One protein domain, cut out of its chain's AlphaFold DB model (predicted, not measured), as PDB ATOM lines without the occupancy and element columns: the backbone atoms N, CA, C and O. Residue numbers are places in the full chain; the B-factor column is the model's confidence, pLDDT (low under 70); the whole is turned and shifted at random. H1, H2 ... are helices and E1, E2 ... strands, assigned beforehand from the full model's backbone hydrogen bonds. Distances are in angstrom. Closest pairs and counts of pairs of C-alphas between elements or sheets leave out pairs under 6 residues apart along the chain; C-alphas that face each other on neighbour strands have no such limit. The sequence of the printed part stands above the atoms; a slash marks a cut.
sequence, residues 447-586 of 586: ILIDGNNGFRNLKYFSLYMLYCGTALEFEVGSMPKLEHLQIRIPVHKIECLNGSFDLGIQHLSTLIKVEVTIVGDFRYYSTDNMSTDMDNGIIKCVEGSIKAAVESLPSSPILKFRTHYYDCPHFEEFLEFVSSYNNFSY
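Overview. This is residues 447 to 586 of the 586 residues of an uncharacterized protein of Digitaria exilis (UniProt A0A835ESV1). The chain winds in stacked turns, a short solenoid: strands E2, E4, E5 and E6 make a wall along one side, and E1, E3, residues 498 to 512 and H2 line the other. Residues 525 to 531 and 575 to 586, the latter including most of H3, stick out. The printed part has 140 residues, in the order E1 E2 E3 E4 H1 E5 H2 E6 H3, of mixed class; the wall, E2 E4 E5 E6, and the pair E1 E3 are parallel. It is compact, with a radius of gyration of the C-alphas of 16.7 A, and flat, spanning 45 by 42 by 21 A.

Along the chain. E1, residues 447 to 449, begins at C-alpha 447 (-7.105, -19.425, -3.021). E2 is 460 to 465, E3 471 to 474, E4 484 to 490 (20.2 A) and H1 494 to 497. E5 is 513 to 520 (23.1 A), H2 532 to 551 (28.4 A) and E6 558 to 565 (23.7 A). H3, 571 to 581, ends at C-alpha 581 (-14.277, 2.505, -15.399).

Arrangement. In the sheet E2 E4 E5 E6 these backbone atoms of neighbour strands are within hydrogen-bond range: N 461 and O 484 of E2 and E4 at 3.0 A, N 485 and O 513 of E4 and E5 at 3.0 A, and N 514 and O 558 of E5 and E6 at 2.9 A. E1 and E3 have N 447 and O 471 at 2.8 A. H2 is on the sheet at a height of 10.0 A, along the strands, at 15 degrees to E5 on the local plane: two layers, a helix on one face. The closest C-alphas of H2 and E5 are Ile 539 and Ile 518, 7.1 A. E4, H1, E5 and E5, H2, E6 are strand-helix-strand units, parallel neighbours with a helix between, with right-handed crossovers. H1 and H2 are close but not clearly touching, C-alphas 494 and 538 at 6.6 A. H3 has every O i to N i+4 pair within range, H2 15 of 16; H1 is too short for one.

Size, cuts and confidence. C-alphas 456 and 528, the two farthest apart, are 51.6 A apart. The printed part has no cut; the links H1 to E5 and E5 to H2 are long. Mean pLDDT of the printed part is 75.4, and residues 492 to 501, 521 to 537 and 565 to 586 are among those under 70.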
ATOM      1  N   ILE A 447      -6.690 -18.257  -2.242       89.62
ATOM      2  CA  ILE A 447      -7.105 -19.425  -3.021       89.62
ATOM      3  C   ILE A 447      -6.763 -20.642  -2.168       89.62
ATOM      4  O   ILE A 447      -5.591 -20.981  -2.004       89.62
ATOM      5  N   LEU A 448      -7.795 -21.262  -1.607       89.81
ATOM      6  CA  LEU A 448      -7.673 -22.472  -0.806       89.81
ATOM      7  C   LEU A 448      -8.061 -23.668  -1.671       89.81
ATOM      8  O   LEU A 448      -9.145 -23.681  -2.248       89.81
ATOM      9  N   ILE A 449      -7.179 -24.658  -1.758       90.88
ATOM     10  CA  ILE A 449      -7.496 -25.966  -2.325       90.88
ATOM     11  C   ILE A 449      -7.670 -26.921  -1.150       90.88
ATOM     12  O   ILE A 449      -6.686 -27.446  -0.621       90.88
ATOM     13  N   ASP A 450      -8.913 -27.117  -0.727       83.69
ATOM     14  CA  ASP A 450      -9.190 -27.978   0.415       83.69
ATOM     15  C   ASP A 450      -9.038 -29.475   0.062       83.69
ATOM     16  O   ASP A 450      -8.969 -29.882  -1.105       83.69
ATOM     17  N   GLY A 451      -8.926 -30.316   1.092       77.94
ATOM     18  CA  GLY A 451      -8.783 -31.766   0.929       77.94
ATOM     19  C   GLY A 451     -10.078 -32.522   0.620       77.94
ATOM     20  O   GLY A 451     -10.028 -33.700   0.261       77.94
ATOM     21  N   ASN A 452     -11.232 -31.870   0.779       72.88
ATOM     22  CA  ASN A 452     -12.550 -32.424   0.469       72.88
ATOM     23  C   ASN A 452     -12.949 -32.164  -0.990       72.88
ATOM     24  O   ASN A 452     -13.779 -32.899  -1.531       72.88
ATOM     25  N   ASN A 453     -12.328 -31.171  -1.619       65.81
ATOM     26  CA  ASN A 453     -12.568 -30.745  -2.972       65.81
ATOM     27  C   ASN A 453     -12.095 -31.828  -3.922       65.81
ATOM     28  O   ASN A 453     -10.993 -32.390  -3.822       65.81
ATOM     29  N   GLY A 454     -12.985 -32.173  -4.850       71.75
ATOM     30  CA  GLY A 454     -12.628 -33.046  -5.942       71.75
ATOM     31  C   GLY A 454     -11.376 -32.491  -6.624       71.75
ATOM     32  O   GLY A 454     -11.178 -31.307  -6.736       71.75
ATOM     33  N   PHE A 455     -10.430 -33.346  -6.952       90.94
ATOM     34  CA  PHE A 455      -9.407 -33.200  -7.999       90.94
ATOM     35  C   PHE A 455      -8.803 -34.603  -8.129       90.94
ATOM     36  O   PHE A 455      -7.592 -34.823  -8.185       90.94
ATOM     37  N   ARG A 456      -9.682 -35.616  -8.071       89.44
ATOM     38  CA  ARG A 456      -9.335 -37.002  -7.711       89.44
ATOM     39  C   ARG A 456      -8.450 -37.683  -8.749       89.44
ATOM     40  O   ARG A 456      -7.819 -38.699  -8.460       89.44
ATOM     41  N   ASN A 457      -8.452 -37.153  -9.969       92.38
ATOM     42  CA  ASN A 457      -7.712 -37.672 -11.110       92.38
ATOM     43  C   ASN A 457      -6.729 -36.653 -11.704       92.38
ATOM     44  O   ASN A 457      -6.097 -36.959 -12.718       92.38
ATOM     45  N   LEU A 458      -6.571 -35.484 -11.071       95.06
ATOM     46  CA  LEU A 458      -5.710 -34.431 -11.581       95.06
ATOM     47  C   LEU A 458      -4.243 -34.850 -11.460       95.06
ATOM     48  O   LEU A 458      -3.774 -35.175 -10.375       95.06
ATOM     49  N   LYS A 459      -3.529 -34.851 -12.589       94.56
ATOM     50  CA  LYS A 459      -2.105 -35.212 -12.685       94.56
ATOM     51  C   LYS A 459      -1.216 -34.002 -12.929       94.56
ATOM     52  O   LYS A 459      -0.053 -34.003 -12.537       94.56
ATOM     53  N   TYR A 460      -1.757 -32.979 -13.580       95.06
ATOM     54  CA  TYR A 460      -1.072 -31.723 -13.840       95.06
ATOM     55  C   TYR A 460      -1.938 -30.563 -13.371       95.06
ATOM     56  O   TYR A 460      -3.072 -30.420 -13.835       95.06
ATOM     57  N   PHE A 461      -1.366 -29.716 -12.523       95.62
ATOM     58  CA  PHE A 461      -1.975 -28.472 -12.086       95.62
ATOM     59  C   PHE A 461      -1.026 -27.319 -12.359       95.62
ATOM     60  O   PHE A 461       0.162 -27.379 -12.024       95.62
ATOM     61  N   SER A 462      -1.563 -26.261 -12.956       95.25
ATOM     62  CA  SER A 462      -0.840 -25.018 -13.114       95.25
ATOM     63  C   SER A 462      -1.685 -23.810 -12.769       95.25
ATOM     64  O   SER A 462      -2.813 -23.700 -13.238       95.25
ATOM     65  N   LEU A 463      -1.098 -22.880 -12.019       94.12
ATOM     66  CA  LEU A 463      -1.733 -21.624 -11.640       94.12
ATOM     67  C   LEU A 463      -0.787 -20.447 -11.887       94.12
ATOM     68  O   LEU A 463       0.313 -20.388 -11.336       94.12
ATOM     69  N   TYR A 464      -1.228 -19.507 -12.717       91.19
ATOM     70  CA  TYR A 464      -0.532 -18.268 -13.031       91.19
ATOM     71  C   TYR A 464      -1.310 -17.089 -12.457       91.19
ATOM     72  O   TYR A 464      -2.360 -16.732 -12.981       91.19
ATOM     73  N   MET A 465      -0.793 -16.469 -11.400       87.56
ATOM     74  CA  MET A 465      -1.373 -15.238 -10.865       87.56
ATOM     75  C   MET A 465      -0.764 -14.025 -11.568       87.56
ATOM     76  O   MET A 465       0.457 -13.956 -11.747       87.56
ATOM     77  N   LEU A 466      -1.616 -13.095 -12.005       82.75
ATOM     78  CA  LEU A 466      -1.197 -11.886 -12.718       82.75
ATOM     79  C   LEU A 466      -0.946 -10.695 -11.791       82.75
ATOM     80  O   LEU A 466      -0.069  -9.894 -12.106       82.75
ATOM     81  N   TYR A 467      -1.646 -10.612 -10.656       79.75
ATOM     82  CA  TYR A 467      -1.437  -9.579  -9.641       79.75
ATOM     83  C   TYR A 467      -1.108 -10.191  -8.279       79.75
ATOM     84  O   TYR A 467      -1.434 -11.345  -7.989       79.75
ATOM     85  N   CYS A 468      -0.415  -9.417  -7.448       79.19
ATOM     86  CA  CYS A 468      -0.045  -9.808  -6.091       79.19
ATOM     87  C   CYS A 468      -1.180  -9.523  -5.088       79.19
ATOM     88  O   CYS A 468      -2.119  -8.797  -5.406       79.19
ATOM     89  N   GLY A 469      -1.092 -10.068  -3.868       78.38
ATOM     90  CA  GLY A 469      -2.133  -9.907  -2.838       78.38
ATOM     91  C   GLY A 469      -3.079 -11.105  -2.713       78.38
ATOM     92  O   GLY A 469      -4.195 -10.958  -2.227       78.38
ATOM     93  N   THR A 470      -2.665 -12.287  -3.177       84.44
ATOM     94  CA  THR A 470      -3.419 -13.539  -3.034       84.44
ATOM     95  C   THR A 470      -2.526 -14.614  -2.424       84.44
ATOM     96  O   THR A 470      -1.488 -14.948  -2.993       84.44
ATOM     97  N   ALA A 471      -2.934 -15.171  -1.284       85.75
ATOM     98  CA  ALA A 471      -2.313 -16.365  -0.720       85.75
ATOM     99  C   ALA A 471      -2.840 -17.616  -1.432       85.75
ATOM    100  O   ALA A 471      -4.036 -17.711  -1.701       85.75
ATOM    101  N   LEU A 472      -1.966 -18.581  -1.705       88.94
ATOM    102  CA  LEU A 472      -2.333 -19.892  -2.235       88.94
ATOM    103  C   LEU A 472      -1.993 -20.947  -1.184       88.94
ATOM    104  O   LEU A 472      -0.867 -20.958  -0.694       88.94
ATOM    105  N   GLU A 473      -2.939 -21.825  -0.872       90.50
ATOM    106  CA  GLU A 473      -2.774 -22.858   0.153       90.50
ATOM    107  C   GLU A 473      -3.393 -24.186  -0.307       90.50
ATOM    108  O   GLU A 473      -4.531 -24.226  -0.777       90.50
ATOM    109  N   PHE A 474      -2.627 -25.271  -0.190       91.94
ATOM    110  CA  PHE A 474      -3.055 -26.646  -0.441       91.94
ATOM    111  C   PHE A 474      -3.248 -27.357   0.897       91.94
ATOM    112  O   PHE A 474      -2.287 -27.520   1.640       91.94
ATOM    113  N   GLU A 475      -4.453 -27.824   1.212       91.75
ATOM    114  CA  GLU A 475      -4.688 -28.556   2.460       91.75
ATOM    115  C   GLU A 475      -4.344 -30.048   2.345       91.75
ATOM    116  O   GLU A 475      -4.178 -30.618   1.258       91.75
ATOM    117  N   VAL A 476      -4.275 -30.717   3.499       90.06
ATOM    118  CA  VAL A 476      -4.118 -32.173   3.596       90.06
ATOM    119  C   VAL A 476      -5.212 -32.883   2.799       90.06
ATOM    120  O   VAL A 476      -6.394 -32.697   3.057       90.06
ATOM    121  N   GLY A 477      -4.811 -33.767   1.883       88.25
ATOM    122  CA  GLY A 477      -5.736 -34.559   1.064       88.25
ATOM    123  C   GLY A 477      -6.073 -33.936  -0.291       88.25
ATOM    124  O   GLY A 477      -6.653 -34.622  -1.133       88.25
ATOM    125  N   SER A 478      -5.650 -32.692  -0.539       91.38
ATOM    126  CA  SER A 478      -5.834 -32.035  -1.833       91.38
ATOM    127  C   SER A 478      -5.075 -32.763  -2.954       91.38
ATOM    128  O   SER A 478      -3.990 -33.315  -2.761       91.38
ATOM    129  N   MET A 479      -5.680 -32.789  -4.148       93.06
ATOM    130  CA  MET A 479      -5.096 -33.299  -5.402       93.06
ATOM    131  C   MET A 479      -4.281 -34.615  -5.259       93.06
ATOM    132  O   MET A 479      -3.094 -34.665  -5.593       93.06
ATOM    133  N   PRO A 480      -4.899 -35.733  -4.828       92.19
ATOM    134  CA  PRO A 480      -4.196 -36.941  -4.365       92.19
ATOM    135  C   PRO A 480      -3.413 -37.722  -5.438       92.19
ATOM    136  O   PRO A 480      -2.789 -38.733  -5.122       92.19
ATOM    137  N   LYS A 481      -3.488 -37.322  -6.713       93.75
ATOM    138  CA  LYS A 481      -2.772 -37.948  -7.841       93.75
ATOM    139  C   LYS A 481      -1.908 -36.954  -8.621       93.75
ATOM    140  O   LYS A 481      -1.513 -37.249  -9.750       93.75
ATOM    141  N   LEU A 482      -1.646 -35.776  -8.055       94.56
ATOM    142  CA  LEU A 482      -0.897 -34.723  -8.723       94.56
ATOM    143  C   LEU A 482       0.566 -35.128  -8.916       94.56
ATOM    144  O   LEU A 482       1.284 -35.367  -7.951       94.56
ATOM    145  N   GLU A 483       1.017 -35.178 -10.166       94.19
ATOM    146  CA  GLU A 483       2.380 -35.569 -10.544       94.19
ATOM    147  C   GLU A 483       3.241 -34.340 -10.886       94.19
ATOM    148  O   GLU A 483       4.458 -34.355 -10.690       94.19
ATOM    149  N   HIS A 484       2.629 -33.267 -11.395       94.50
ATOM    150  CA  HIS A 484       3.329 -32.049 -11.800       94.50
ATOM    151  C   HIS A 484       2.577 -30.797 -11.351       94.50
ATOM    152  O   HIS A 484       1.435 -30.569 -11.756       94.50
ATOM    153  N   LEU A 485       3.264 -29.975 -10.559       94.75
ATOM    154  CA  LEU A 485       2.805 -28.668 -10.105       94.75
ATOM    155  C   LEU A 485       3.608 -27.555 -10.783       94.75
ATOM    156  O   LEU A 485       4.838 -27.565 -10.726       94.75
ATOM    157  N   GLN A 486       2.922 -26.591 -11.396       94.75
ATOM    158  CA  GLN A 486       3.540 -25.392 -11.960       94.75
ATOM    159  C   GLN A 486       2.860 -24.127 -11.424       94.75
ATOM    160  O   GLN A 486       1.675 -23.915 -11.648       94.75
ATOM    161  N   ILE A 487       3.589 -23.259 -10.727       93.06
ATOM    162  CA  ILE A 487       3.000 -22.045 -10.142       93.06
ATOM    163  C   ILE A 487       3.794 -20.818 -10.574       93.06
ATOM    164  O   ILE A 487       5.027 -20.827 -10.550       93.06
ATOM    165  N   ARG A 488       3.092 -19.743 -10.943       90.19
ATOM    166  CA  ARG A 488       3.660 -18.399 -11.071       90.19
ATOM    167  C   ARG A 488       3.023 -17.467 -10.043       90.19
ATOM    168  O   ARG A 488       1.819 -17.232 -10.111       90.19
ATOM    169  N   ILE A 489       3.839 -16.934  -9.133       85.94
ATOM    170  CA  ILE A 489       3.405 -16.056  -8.036       85.94
ATOM    171  C   ILE A 489       4.120 -14.703  -8.154       85.94
ATOM    172  O   ILE A 489       5.355 -14.674  -8.161       85.94
ATOM    173  N   PRO A 490       3.381 -13.586  -8.239       81.81
ATOM    174  CA  PRO A 490       3.946 -12.253  -8.083       81.81
ATOM    175  C   PRO A 490       4.149 -11.920  -6.598       81.81
ATOM    176  O   PRO A 490       3.231 -12.030  -5.786       81.81
ATOM    177  N   VAL A 491       5.370 -11.523  -6.240       76.56
ATOM    178  CA  VAL A 491       5.812 -11.249  -4.868       76.56
ATOM    179  C   VAL A 491       6.594  -9.934  -4.857       76.56
ATOM    180  O   VAL A 491       7.780  -9.906  -5.180       76.56
ATOM    181  N   HIS A 492       5.926  -8.837  -4.489       68.81
ATOM    182  CA  HIS A 492       6.546  -7.502  -4.411       68.81
ATOM    183  C   HIS A 492       6.914  -7.096  -2.988       68.81
ATOM    184  O   HIS A 492       7.952  -6.486  -2.771       68.81
ATOM    185  N   LYS A 493       6.062  -7.434  -2.014       68.69
ATOM    186  CA  LYS A 493       6.271  -7.206  -0.580       68.69
ATOM    187  C   LYS A 493       5.816  -8.430   0.200       68.69
ATOM    188  O   LYS A 493       5.038  -9.244  -0.295       68.69
ATOM    189  N   ILE A 494       6.259  -8.526   1.450       65.12
ATOM    190  CA  ILE A 494       5.877  -9.613   2.359       65.12
ATOM    191  C   ILE A 494       4.358  -9.646   2.610       65.12
ATOM    192  O   ILE A 494       3.757 -10.710   2.734       65.12
ATOM    193  N   GLU A 495       3.730  -8.469   2.604       66.12
ATOM    194  CA  GLU A 495       2.289  -8.256   2.779       66.12
ATOM    195  C   GLU A 495       1.477  -8.809   1.600       66.12
ATOM    196  O   GLU A 495       0.354  -9.266   1.789       66.12
ATOM    197  N   CYS A 496       2.063  -8.876   0.399       67.12
ATOM    198  CA  CYS A 496       1.393  -9.377  -0.803       67.12
ATOM    199  C   CYS A 496       1.102 -10.887  -0.767       67.12
ATOM    200  O   CYS A 496       0.382 -11.392  -1.627       67.12
ATOM    201  N   LEU A 497       1.666 -11.606   0.206       63.75
ATOM    202  CA  LEU A 497       1.384 -13.017   0.467       63.75
ATOM    203  C   LEU A 497       0.214 -13.209   1.449       63.75
ATOM    204  O   LEU A 497      -0.065 -14.337   1.848       63.75
ATOM    205  N   ASN A 498      -0.439 -12.126   1.894       65.12
ATOM    206  CA  ASN A 498      -1.510 -12.140   2.901       65.12
ATOM    207  C   ASN A 498      -1.183 -12.989   4.144       65.12
ATOM    208  O   ASN A 498      -2.049 -13.647   4.726       65.12
ATOM    209  N   GLY A 499       0.090 -12.965   4.552       58.50
ATOM    210  CA  GLY A 499       0.585 -13.628   5.757       58.50
ATOM    211  C   GLY A 499       0.845 -15.133   5.644       58.50
ATOM    212  O   GLY A 499       1.241 -15.713   6.654       58.50
ATOM    213  N   SER A 500       0.674 -15.770   4.475       63.62
ATOM    214  CA  SER A 500       1.024 -17.188   4.289       63.62
ATOM    215  C   SER A 500       2.285 -17.370   3.440       63.62
ATOM    216  O   SER A 500       2.333 -16.984   2.274       63.62
ATOM    217  N   PHE A 501       3.310 -17.986   4.031       65.25
ATOM    218  CA  PHE A 501       4.514 -18.459   3.325       65.25
ATOM    219  C   PHE A 501       4.453 -19.947   2.998       65.25
ATOM    220  O   PHE A 501       5.255 -20.443   2.205       65.25
ATOM    221  N   ASP A 502       3.554 -20.656   3.670       70.44
ATOM    222  CA  ASP A 502       3.408 -22.088   3.556       70.44
ATOM    223  C   ASP A 502       2.288 -22.355   2.562       70.44
ATOM    224  O   ASP A 502       1.104 -22.241   2.866       70.44
ATOM    225  N   LEU A 503       2.684 -22.656   1.330       83.38
ATOM    226  CA  LEU A 503       1.745 -23.016   0.278       83.38
ATOM    227  C   LEU A 503       1.045 -24.351   0.573       83.38
ATOM    228  O   LEU A 503       0.133 -24.703  -0.160       83.38
ATOM    229  N   GLY A 504       1.478 -25.131   1.571       87.19
ATOM    230  CA  GLY A 504       0.934 -26.463   1.832       87.19
ATOM    231  C   GLY A 504       1.413 -27.522   0.833       87.19
ATOM    232  O   GLY A 504       0.838 -28.603   0.726       87.19
ATOM    233  N   ILE A 505       2.492 -27.251   0.086       89.88
ATOM    234  CA  ILE A 505       3.025 -28.160  -0.948       89.88
ATOM    235  C   ILE A 505       3.429 -29.521  -0.358       89.88
ATOM    236  O   ILE A 505       3.311 -30.542  -1.034       89.88
ATOM    237  N   GLN A 506       3.841 -29.562   0.909       89.56
ATOM    238  CA  GLN A 506       4.145 -30.779   1.668       89.56
ATOM    239  C   GLN A 506       2.972 -31.773   1.739       89.56
ATOM    240  O   GLN A 506       3.182 -32.957   2.004       89.56
ATOM    241  N   HIS A 507       1.739 -31.327   1.491       90.44
ATOM    242  CA  HIS A 507       0.557 -32.185   1.478       90.44
ATOM    243  C   HIS A 507       0.372 -32.945   0.151       90.44
ATOM    244  O   HIS A 507      -0.361 -33.935   0.098       90.44
ATOM    245  N   LEU A 508       1.100 -32.567  -0.905       91.75
ATOM    246  CA  LEU A 508       0.983 -33.111  -2.261       91.75
ATOM    247  C   LEU A 508       1.936 -34.302  -2.487       91.75
ATOM    248  O   LEU A 508       2.914 -34.239  -3.234       91.75
ATOM    249  N   SER A 509       1.640 -35.421  -1.823       88.19
ATOM    250  CA  SER A 509       2.538 -36.588  -1.704       88.19
ATOM    251  C   SER A 509       2.956 -37.296  -3.008       88.19
ATOM    252  O   SER A 509       3.963 -38.004  -3.013       88.19
ATOM    253  N   THR A 510       2.219 -37.130  -4.111       92.50
ATOM    254  CA  THR A 510       2.481 -37.815  -5.394       92.50
ATOM    255  C   THR A 510       3.321 -37.005  -6.380       92.50
ATOM    256  O   THR A 510       3.564 -37.469  -7.497       92.50
ATOM    257  N   LEU A 511       3.764 -35.800  -6.002       93.44
ATOM    258  CA  LEU A 511       4.502 -34.915  -6.899       93.44
ATOM    259  C   LEU A 511       5.803 -35.554  -7.378       93.44
ATOM    260  O   LEU A 511       6.590 -36.057  -6.587       93.44
ATOM    261  N   ILE A 512       6.065 -35.470  -8.678       92.56
ATOM    262  CA  ILE A 512       7.316 -35.901  -9.321       92.56
ATOM    263  C   ILE A 512       8.094 -34.678  -9.814       92.56
ATOM    264  O   ILE A 512       9.319 -34.712  -9.957       92.56
ATOM    265  N   LYS A 513       7.392 -33.573 -10.076       92.56
ATOM    266  CA  LYS A 513       7.982 -32.355 -10.616       92.56
ATOM    267  C   LYS A 513       7.281 -31.109 -10.092       92.56
ATOM    268  O   LYS A 513       6.053 -31.032 -10.107       92.56
ATOM    269  N   VAL A 514       8.074 -30.116  -9.707       93.62
ATOM    270  CA  VAL A 514       7.602 -28.810  -9.245       93.62
ATOM    271  C   VAL A 514       8.340 -27.716 -10.013       93.62
ATOM    272  O   VAL A 514       9.570 -27.674 -10.033       93.62
ATOM    273  N   GLU A 515       7.594 -26.833 -10.671       93.38
ATOM    274  CA  GLU A 515       8.127 -25.659 -11.360       93.38
ATOM    275  C   GLU A 515       7.539 -24.392 -10.744       93.38
ATOM    276  O   GLU A 515       6.333 -24.167 -10.807       93.38
ATOM    277  N   VAL A 516       8.387 -23.542 -10.173       91.44
ATOM    278  CA  VAL A 516       7.950 -22.286  -9.557       91.44
ATOM    279  C   VAL A 516       8.584 -21.112 -10.278       91.44
ATOM    280  O   VAL A 516       9.797 -21.068 -10.485       91.44
ATOM    281  N   THR A 517       7.744 -20.160 -10.671       89.50
ATOM    282  CA  THR A 517       8.161 -18.865 -11.200       89.50
ATOM    283  C   THR A 517       7.775 -17.764 -10.224       89.50
ATOM    284  O   THR A 517       6.589 -17.519 -10.016       89.50
ATOM    285  N   ILE A 518       8.759 -17.076  -9.655       85.50
ATOM    286  CA  ILE A 518       8.520 -15.915  -8.793       85.50
ATOM    287  C   ILE A 518       8.724 -14.651  -9.628       85.50
ATOM    288  O   ILE A 518       9.711 -14.543 -10.363       85.50
ATOM    289  N   VAL A 519       7.769 -13.724  -9.562       79.25
ATOM    290  CA  VAL A 519       7.846 -12.426 -10.247       79.25
ATOM    291  C   VAL A 519       8.009 -11.315  -9.214       79.25
ATOM    292  O   VAL A 519       7.136 -11.160  -8.371       79.25
ATOM    293  N   GLY A 520       9.110 -10.565  -9.272       71.38
ATOM    294  CA  GLY A 520       9.338  -9.362  -8.457       71.38
ATOM    295  C   GLY A 520       9.118  -8.061  -9.246       71.38
ATOM    296  O   GLY A 520       9.063  -8.098 -10.476       71.38
ATOM    297  N   ASP A 521       9.034  -6.920  -8.548       64.88
ATOM    298  CA  ASP A 521       8.848  -5.582  -9.150       64.88
ATOM    299  C   ASP A 521      10.202  -4.955  -9.568       64.88
ATOM    300  O   ASP A 521      11.210  -5.111  -8.874       64.88
ATOM    301  N   PHE A 522      10.232  -4.233 -10.695       48.47
ATOM    302  CA  PHE A 522      11.389  -3.463 -11.174       48.47
ATOM    303  C   PHE A 522      11.461  -2.044 -10.578       48.47
ATOM    304  O   PHE A 522      12.553  -1.471 -10.506       48.47
ATOM    305  N   ARG A 523      10.337  -1.465 -10.124       48.25
ATOM    306  CA  ARG A 523      10.239  -0.046  -9.712       48.25
ATOM    307  C   ARG A 523      11.103   0.342  -8.508       48.25
ATOM    308  O   ARG A 523      11.371   1.524  -8.312       48.25
ATOM    309  N   TYR A 524      11.604  -0.625  -7.742       45.78
ATOM    310  CA  TYR A 524      12.506  -0.378  -6.612       45.78
ATOM    311  C   TYR A 524      13.999  -0.326  -6.987       45.78
ATOM    312  O   TYR A 524      14.831  -0.045  -6.128       45.78
ATOM    313  N   TYR A 525      14.359  -0.514  -8.262       42.06
ATOM    314  CA  TYR A 525      15.752  -0.423  -8.724       42.06
ATOM    315  C   TYR A 525      16.187   0.976  -9.205       42.06
ATOM    316  O   TYR A 525      17.368   1.159  -9.495       42.06
ATOM    317  N   SER A 526      15.285   1.963  -9.315       38.75
ATOM    318  CA  SER A 526      15.585   3.253  -9.975       38.75
ATOM    319  C   SER A 526      15.585   4.497  -9.079       38.75
ATOM    320  O   SER A 526      15.700   5.608  -9.594       38.75
ATOM    321  N   THR A 527      15.526   4.360  -7.754       37.94
ATOM    322  CA  THR A 527      15.784   5.499  -6.856       37.94
ATOM    323  C   THR A 527      16.901   5.145  -5.889       37.94
ATOM    324  O   THR A 527      16.905   4.047  -5.348       37.94
ATOM    325  N   ASP A 528      17.864   6.060  -5.733       41.84
ATOM    326  CA  ASP A 528      19.050   5.992  -4.864       41.84
ATOM    327  C   ASP A 528      18.704   5.700  -3.388       41.84
ATOM    328  O   ASP A 528      18.849   6.547  -2.508       41.84
ATOM    329  N   ASN A 529      18.253   4.485  -3.090       38.34
ATOM    330  CA  ASN A 529      18.055   3.982  -1.744       38.34
ATOM    331  C   ASN A 529      18.578   2.549  -1.656       38.34
ATOM    332  O   ASN A 529      18.250   1.673  -2.450       38.34
ATOM    333  N   MET A 530      19.421   2.331  -0.653       37.81
ATOM    334  CA  MET A 530      20.105   1.081  -0.323       37.81
ATOM    335  C   MET A 530      19.128  -0.012   0.170       37.81
ATOM    336  O   MET A 530      19.216  -0.436   1.320       37.81
ATOM    337  N   SER A 531      18.178  -0.467  -0.658       46.81
ATOM    338  CA  SER A 531      17.228  -1.549  -0.322       46.81
ATOM    339  C   SER A 531      17.275  -2.758  -1.266       46.81
ATOM    340  O   SER A 531      16.419  -3.634  -1.181       46.81
ATOM    341  N   THR A 532      18.302  -2.870  -2.113       43.56
ATOM    342  CA  THR A 532      18.513  -4.009  -3.029       43.56
ATOM    343  C   THR A 532      18.721  -5.360  -2.318       43.56
ATOM    344  O   THR A 532      18.569  -6.415  -2.942       43.56
ATOM    345  N   ASP A 533      19.011  -5.349  -1.012       44.78
ATOM    346  CA  ASP A 533      19.153  -6.551  -0.178       44.78
ATOM    347  C   ASP A 533      17.829  -7.059   0.432       44.78
ATOM    348  O   ASP A 533      17.713  -8.259   0.689       44.78
ATOM    349  N   MET A 534      16.810  -6.207   0.641       47.09
ATOM    350  CA  MET A 534      15.552  -6.635   1.285       47.09
ATOM    351  C   MET A 534      14.601  -7.364   0.324       47.09
ATOM    352  O   MET A 534      14.067  -8.412   0.688       47.09
ATOM    353  N   ASP A 535      14.448  -6.889  -0.914       51.47
ATOM    354  CA  ASP A 535      13.502  -7.483  -1.876       51.47
ATOM    355  C   ASP A 535      14.013  -8.818  -2.443       51.47
ATOM    356  O   ASP A 535      13.265  -9.792  -2.562       51.47
ATOM    357  N   ASN A 536      15.329  -8.929  -2.667       58.72
ATOM    358  CA  ASN A 536      15.977 -10.225  -2.895       58.72
ATOM    359  C   ASN A 536      15.850 -11.151  -1.674       58.72
ATOM    360  O   ASN A 536      15.833 -12.372  -1.832       58.72
ATOM    361  N   GLY A 537      15.755 -10.592  -0.464       67.38
ATOM    362  CA  GLY A 537      15.487 -11.335   0.764       67.38
ATOM    363  C   GLY A 537      14.104 -11.989   0.770       67.38
ATOM    364  O   GLY A 537      13.994 -13.151   1.152       67.38
ATOM    365  N   ILE A 538      13.067 -11.298   0.286       74.12
ATOM    366  CA  ILE A 538      11.696 -11.832   0.226       74.12
ATOM    367  C   ILE A 538      11.601 -12.965  -0.796       74.12
ATOM    368  O   ILE A 538      11.093 -14.036  -0.463       74.12
ATOM    369  N   ILE A 539      12.137 -12.774  -2.008       77.50
ATOM    370  CA  ILE A 539      12.161 -13.832  -3.032       77.50
ATOM    371  C   ILE A 539      12.896 -15.061  -2.491       77.50
ATOM    372  O   ILE A 539      12.346 -16.159  -2.519       77.50
ATOM    373  N   LYS A 540      14.089 -14.882  -1.906       79.44
ATOM    374  CA  LYS A 540      14.853 -15.981  -1.291       79.44
ATOM    375  C   LYS A 540      14.119 -16.638  -0.121       79.44
ATOM    376  O   LYS A 540      14.272 -17.839   0.078       79.44
ATOM    377  N   CYS A 541      13.340 -15.881   0.649       80.12
ATOM    378  CA  CYS A 541      12.518 -16.415   1.733       80.12
ATOM    379  C   CYS A 541      11.422 -17.336   1.181       80.12
ATOM    380  O   CYS A 541      11.307 -18.476   1.619       80.12
ATOM    381  N   VAL A 542      10.684 -16.886   0.159       81.88
ATOM    382  CA  VAL A 542       9.655 -17.696  -0.513       81.88
ATOM    383  C   VAL A 542      10.270 -18.928  -1.180       81.88
ATOM    384  O   VAL A 542       9.764 -20.036  -1.003       81.88
ATOM    385  N   GLU A 543      11.392 -18.773  -1.892       86.12
ATOM    386  CA  GLU A 543      12.139 -19.903  -2.462       86.12
ATOM    387  C   GLU A 543      12.570 -20.895  -1.376       86.12
ATOM    388  O   GLU A 543      12.426 -22.104  -1.561       86.12
ATOM    389  N   GLY A 544      13.064 -20.397  -0.238       86.38
ATOM    390  CA  GLY A 544      13.476 -21.198   0.911       86.38
ATOM    391  C   GLY A 544      12.327 -22.005   1.511       86.38
ATOM    392  O   GLY A 544      12.472 -23.213   1.700       86.38
ATOM    393  N   SER A 545      11.174 -21.372   1.744       86.75
ATOM    394  CA  SER A 545       9.971 -22.035   2.265       86.75
ATOM    395  C   SER A 545       9.446 -23.104   1.307       86.75
ATOM    396  O   SER A 545       9.200 -24.235   1.721       86.75
ATOM    397  N   ILE A 546       9.353 -22.795   0.009       88.56
ATOM    398  CA  ILE A 546       8.929 -23.763  -1.015       88.56
ATOM    399  C   ILE A 546       9.908 -24.929  -1.089       88.56
ATOM    400  O   ILE A 546       9.494 -26.083  -1.159       88.56
ATOM    401  N   LYS A 547      11.212 -24.647  -1.072       89.69
ATOM    402  CA  LYS A 547      12.240 -25.682  -1.115       89.69
ATOM    403  C   LYS A 547      12.139 -26.607   0.096       89.69
ATOM    404  O   LYS A 547      12.146 -27.816  -0.096       89.69
ATOM    405  N   ALA A 548      11.967 -26.062   1.300       89.38
ATOM    406  CA  ALA A 548      11.775 -26.856   2.511       89.38
ATOM    407  C   ALA A 548      10.509 -27.730   2.438       89.38
ATOM    408  O   ALA A 548      10.563 -28.918   2.758       89.38
ATOM    409  N   ALA A 549       9.391 -27.180   1.951       89.44
ATOM    410  CA  ALA A 549       8.156 -27.939   1.750       89.44
ATOM    411  C   ALA A 549       8.352 -29.083   0.742       89.44
ATOM    412  O   ALA A 549       7.942 -30.216   0.987       89.44
ATOM    413  N   VAL A 550       9.042 -28.818  -0.369       89.88
ATOM    414  CA  VAL A 550       9.322 -29.815  -1.408       89.88
ATOM    415  C   VAL A 550      10.299 -30.896  -0.933       89.88
ATOM    416  O   VAL A 550      10.103 -32.068  -1.242       89.88
ATOM    417  N   GLU A 551      11.323 -30.536  -0.160       89.25
ATOM    418  CA  GLU A 551      12.287 -31.481   0.427       89.25
ATOM    419  C   GLU A 551      11.649 -32.398   1.478       89.25
ATOM    420  O   GLU A 551      12.136 -33.505   1.703       89.25
ATOM    421  N   SER A 552      10.541 -31.974   2.092       89.06
ATOM    422  CA  SER A 552       9.780 -32.808   3.028       89.06
ATOM    423  C   SER A 552       8.949 -33.906   2.344       89.06
ATOM    424  O   SER A 552       8.485 -34.831   3.015       89.06
ATOM    425  N   LEU A 553       8.765 -33.836   1.018       88.75
ATOM    426  CA  LEU A 553       7.956 -34.799   0.273       88.75
ATOM    427  C   LEU A 553       8.686 -36.139   0.088       88.75
ATOM    428  O   LEU A 553       9.847 -36.174  -0.328       88.75
ATOM    429  N   PRO A 554       7.988 -37.276   0.273       82.44
ATOM    430  CA  PRO A 554       8.597 -38.603   0.164       82.44
ATOM    431  C   PRO A 554       9.077 -38.931  -1.258       82.44
ATOM    432  O   PRO A 554       9.972 -39.752  -1.440       82.44
ATOM    433  N   SER A 555       8.488 -38.301  -2.273       83.25
ATOM    434  CA  SER A 555       8.759 -38.550  -3.688       83.25
ATOM    435  C   SER A 555      10.027 -37.874  -4.220       83.25
ATOM    436  O   SER A 555      10.439 -38.193  -5.334       83.25
ATOM    437  N   SER A 556      10.655 -36.970  -3.451       84.94
ATOM    438  CA  SER A 556      11.843 -36.200  -3.866       84.94
ATOM    439  C   SER A 556      11.706 -35.593  -5.277       84.94
ATOM    440  O   SER A 556      12.494 -35.918  -6.174       84.94
ATOM    441  N   PRO A 557      10.683 -34.755  -5.528       89.38
ATOM    442  CA  PRO A 557      10.372 -34.286  -6.872       89.38
ATOM    443  C   PRO A 557      11.468 -33.380  -7.443       89.38
ATOM    444  O   PRO A 557      12.173 -32.665  -6.731       89.38
ATOM    445  N   ILE A 558      11.560 -33.346  -8.773       90.00
ATOM    446  CA  ILE A 558      12.456 -32.430  -9.481       90.00
ATOM    447  C   ILE A 558      11.923 -31.006  -9.321       90.00
ATOM    448  O   ILE A 558      10.893 -30.660  -9.903       90.00
ATOM    449  N   LEU A 559      12.658 -30.176  -8.584       90.56
ATOM    450  CA  LEU A 559      12.342 -28.768  -8.367       90.56
ATOM    451  C   LEU A 559      13.084 -27.874  -9.367       90.56
ATOM    452  O   LEU A 559      14.303 -27.974  -9.528       90.56
ATOM    453  N   LYS A 560      12.354 -26.979 -10.037       90.62
ATOM    454  CA  LYS A 560      12.916 -25.930 -10.895       90.62
ATOM    455  C   LYS A 560      12.379 -24.568 -10.482       90.62
ATOM    456  O   LYS A 560      11.170 -24.354 -10.509       90.62
ATOM    457  N   PHE A 561      13.289 -23.642 -10.199       87.19
ATOM    458  CA  PHE A 561      12.966 -22.240  -9.954       87.19
ATOM    459  C   PHE A 561      13.300 -21.371 -11.161       87.19
ATOM    460  O   PHE A 561      14.273 -21.616 -11.882       87.19
ATOM    461  N   ARG A 562      12.477 -20.346 -11.373       85.50
ATOM    462  CA  ARG A 562      12.752 -19.227 -12.272       85.50
ATOM    463  C   ARG A 562      12.332 -17.932 -11.593       85.50
ATOM    464  O   ARG A 562      11.244 -17.861 -11.031       85.50
ATOM    465  N   THR A 563      13.138 -16.898 -11.752       80.56
ATOM    466  CA  THR A 563      12.855 -15.574 -11.194       80.56
ATOM    467  C   THR A 563      12.794 -14.583 -12.344       80.56
ATOM    468  O   THR A 563      13.680 -14.573 -13.198       80.56
ATOM    469  N   HIS A 564      11.719 -13.804 -12.405       74.56
ATOM    470  CA  HIS A 564      11.549 -12.731 -13.381       74.56
ATOM    471  C   HIS A 564      11.297 -11.422 -12.642       74.56
ATOM    472  O   HIS A 564      10.692 -11.418 -11.573       74.56
ATOM    473  N   TYR A 565      11.719 -10.315 -13.236       69.00
ATOM    474  CA  TYR A 565      11.444  -8.976 -12.732       69.00
ATOM    475  C   TYR A 565      10.647  -8.247 -13.815       69.00
ATOM    476  O   TYR A 565      11.066  -8.257 -14.970       69.00
ATOM    477  N   TYR A 566       9.487  -7.687 -13.476       64.31
ATOM    478  CA  TYR A 566       8.647  -6.854 -14.351       64.31
ATOM    479  C   TYR A 566       7.803  -5.922 -13.479       64.31
ATOM    480  O   TYR A 566       7.484  -6.280 -12.347       64.31
ATOM    481  N   ASP A 567       7.398  -4.767 -14.005       57.44
ATOM    482  CA  ASP A 567       6.405  -3.921 -13.337       57.44
ATOM    483  C   ASP A 567       5.094  -4.708 -13.229       57.44
ATOM    484  O   ASP A 567       4.474  -5.050 -14.239       57.44
ATOM    485  N   CYS A 568       4.681  -5.040 -12.011       56.81
ATOM    486  CA  CYS A 568       3.408  -5.707 -11.771       56.81
ATOM    487  C   CYS A 568       2.587  -4.833 -10.810       56.81
ATOM    488  O   CYS A 568       3.058  -4.494  -9.721       56.81
ATOM    489  N   PRO A 569       1.392  -4.382 -11.228       60.12
ATOM    490  CA  PRO A 569       0.582  -3.476 -10.424       60.12
ATOM    491  C   PRO A 569      -0.010  -4.220  -9.220       60.12
ATOM    492  O   PRO A 569      -0.314  -5.416  -9.298       60.12
ATOM    493  N   HIS A 570      -0.151  -3.524  -8.088       62.62
ATOM    494  CA  HIS A 570      -0.792  -4.106  -6.908       62.62
ATOM    495  C   HIS A 570      -2.289  -4.287  -7.185       62.62
ATOM    496  O   HIS A 570      -2.900  -3.453  -7.853       62.62
ATOM    497  N   PHE A 571      -2.906  -5.353  -6.671       61.56
ATOM    498  CA  PHE A 571      -4.327  -5.609  -6.922       61.56
ATOM    499  C   PHE A 571      -5.232  -4.439  -6.494       61.56
ATOM    500  O   PHE A 571      -6.158  -4.090  -7.218       61.56
ATOM    501  N   GLU A 572      -4.935  -3.795  -5.364       60.25
ATOM    502  CA  GLU A 572      -5.679  -2.617  -4.888       60.25
ATOM    503  C   GLU A 572      -5.624  -1.449  -5.892       60.25
ATOM    504  O   GLU A 572      -6.654  -0.847  -6.181       60.25
ATOM    505  N   GLU A 573      -4.465  -1.202  -6.516       58.84
ATOM    506  CA  GLU A 573      -4.307  -0.187  -7.573       58.84
ATOM    507  C   GLU A 573      -5.122  -0.557  -8.829       58.84
ATOM    508  O   GLU A 573      -5.693   0.307  -9.496       58.84
ATOM    509  N   PHE A 574      -5.225  -1.854  -9.144       58.00
ATOM    510  CA  PHE A 574      -6.067  -2.340 -10.237       58.00
ATOM    511  C   PHE A 574      -7.565  -2.253  -9.910       58.00
ATOM    512  O   PHE A 574      -8.345  -1.919 -10.795       58.00
ATOM    513  N   LEU A 575      -7.998  -2.503  -8.670       56.94
ATOM    514  CA  LEU A 575      -9.396  -2.306  -8.265       56.94
ATOM    515  C   LEU A 575      -9.815  -0.842  -8.368       56.94
ATOM    516  O   LEU A 575     -10.920  -0.564  -8.831       56.94
ATOM    517  N   GLU A 576      -8.953   0.090  -7.963       56.69
ATOM    518  CA  GLU A 576      -9.175   1.528  -8.152       56.69
ATOM    519  C   GLU A 576      -9.282   1.879  -9.643       56.69
ATOM    520  O   GLU A 576     -10.202   2.586 -10.056       56.69
ATOM    521  N   PHE A 577      -8.421   1.296 -10.481       55.28
ATOM    522  CA  PHE A 577      -8.518   1.432 -11.933       55.28
ATOM    523  C   PHE A 577      -9.835   0.857 -12.490       55.28
ATOM    524  O   PHE A 577     -10.569   1.569 -13.169       55.28
ATOM    525  N   VAL A 578     -10.206  -0.384 -12.162       52.16
ATOM    526  CA  VAL A 578     -11.438  -1.032 -12.657       52.16
ATOM    527  C   VAL A 578     -12.695  -0.328 -12.148       52.16
ATOM    528  O   VAL A 578     -13.627  -0.123 -12.919       52.16
ATOM    529  N   SER A 579     -12.727   0.083 -10.879       51.91
ATOM    530  CA  SER A 579     -13.859   0.818 -10.293       51.91
ATOM    531  C   SER A 579     -14.036   2.217 -10.887       51.91
ATOM    532  O   SER A 579     -15.162   2.701 -10.967       51.91
ATOM    533  N   SER A 580     -12.962   2.848 -11.373       49.22
ATOM    534  CA  SER A 580     -13.057   4.126 -12.089       49.22
ATOM    535  C   SER A 580     -13.682   4.006 -13.492       49.22
ATOM    536  O   SER A 580     -14.206   4.995 -14.005       49.22
ATOM    537  N   TYR A 581     -13.687   2.802 -14.083       44.38
ATOM    538  CA  TYR A 581     -14.277   2.505 -15.399       44.38
ATOM    539  C   TYR A 581     -15.646   1.807 -15.318       44.38
ATOM    540  O   TYR A 581     -16.515   2.050 -16.155       44.38
ATOM    541  N   ASN A 582     -15.881   0.980 -14.296       42.62
ATOM    542  CA  ASN A 582     -17.099   0.187 -14.147       42.62
ATOM    543  C   ASN A 582     -17.967   0.691 -12.982       42.62
ATOM    544  O   ASN A 582     -17.669   0.448 -11.816       42.62
ATOM    545  N   ASN A 583     -19.114   1.303 -13.300       35.38
ATOM    546  CA  ASN A 583     -20.239   1.490 -12.372       35.38
ATOM    547  C   ASN A 583     -20.900   0.132 -12.033       35.38
ATOM    548  O   ASN A 583     -22.064  -0.099 -12.355       35.38
ATOM    549  N   PHE A 584     -20.166  -0.782 -11.401       38.94
ATOM    550  CA  PHE A 584     -20.712  -1.997 -10.798       38.94
ATOM    551  C   PHE A 584     -20.354  -2.018  -9.312       38.94
ATOM    552  O   PHE A 584     -19.200  -1.839  -8.932       38.94
ATOM    553  N   SER A 585     -21.358  -2.222  -8.462       30.22
ATOM    554  CA  SER A 585     -21.158  -2.583  -7.060       30.22
ATOM    555  C   SER A 585     -20.629  -4.017  -6.984       30.22
ATOM    556  O   SER A 585     -21.304  -4.922  -7.481       30.22
ATOM    557  N   TYR A 586     -19.438  -4.162  -6.399       34.44
ATOM    558  CA  TYR A 586     -18.751  -5.416  -6.077       34.44
ATOM    559  C   TYR A 586     -19.549  -6.327  -5.144       34.44
ATOM    560  O   TYR A 586     -20.268  -5.786  -4.267       34.44
TER     561      TYR A 586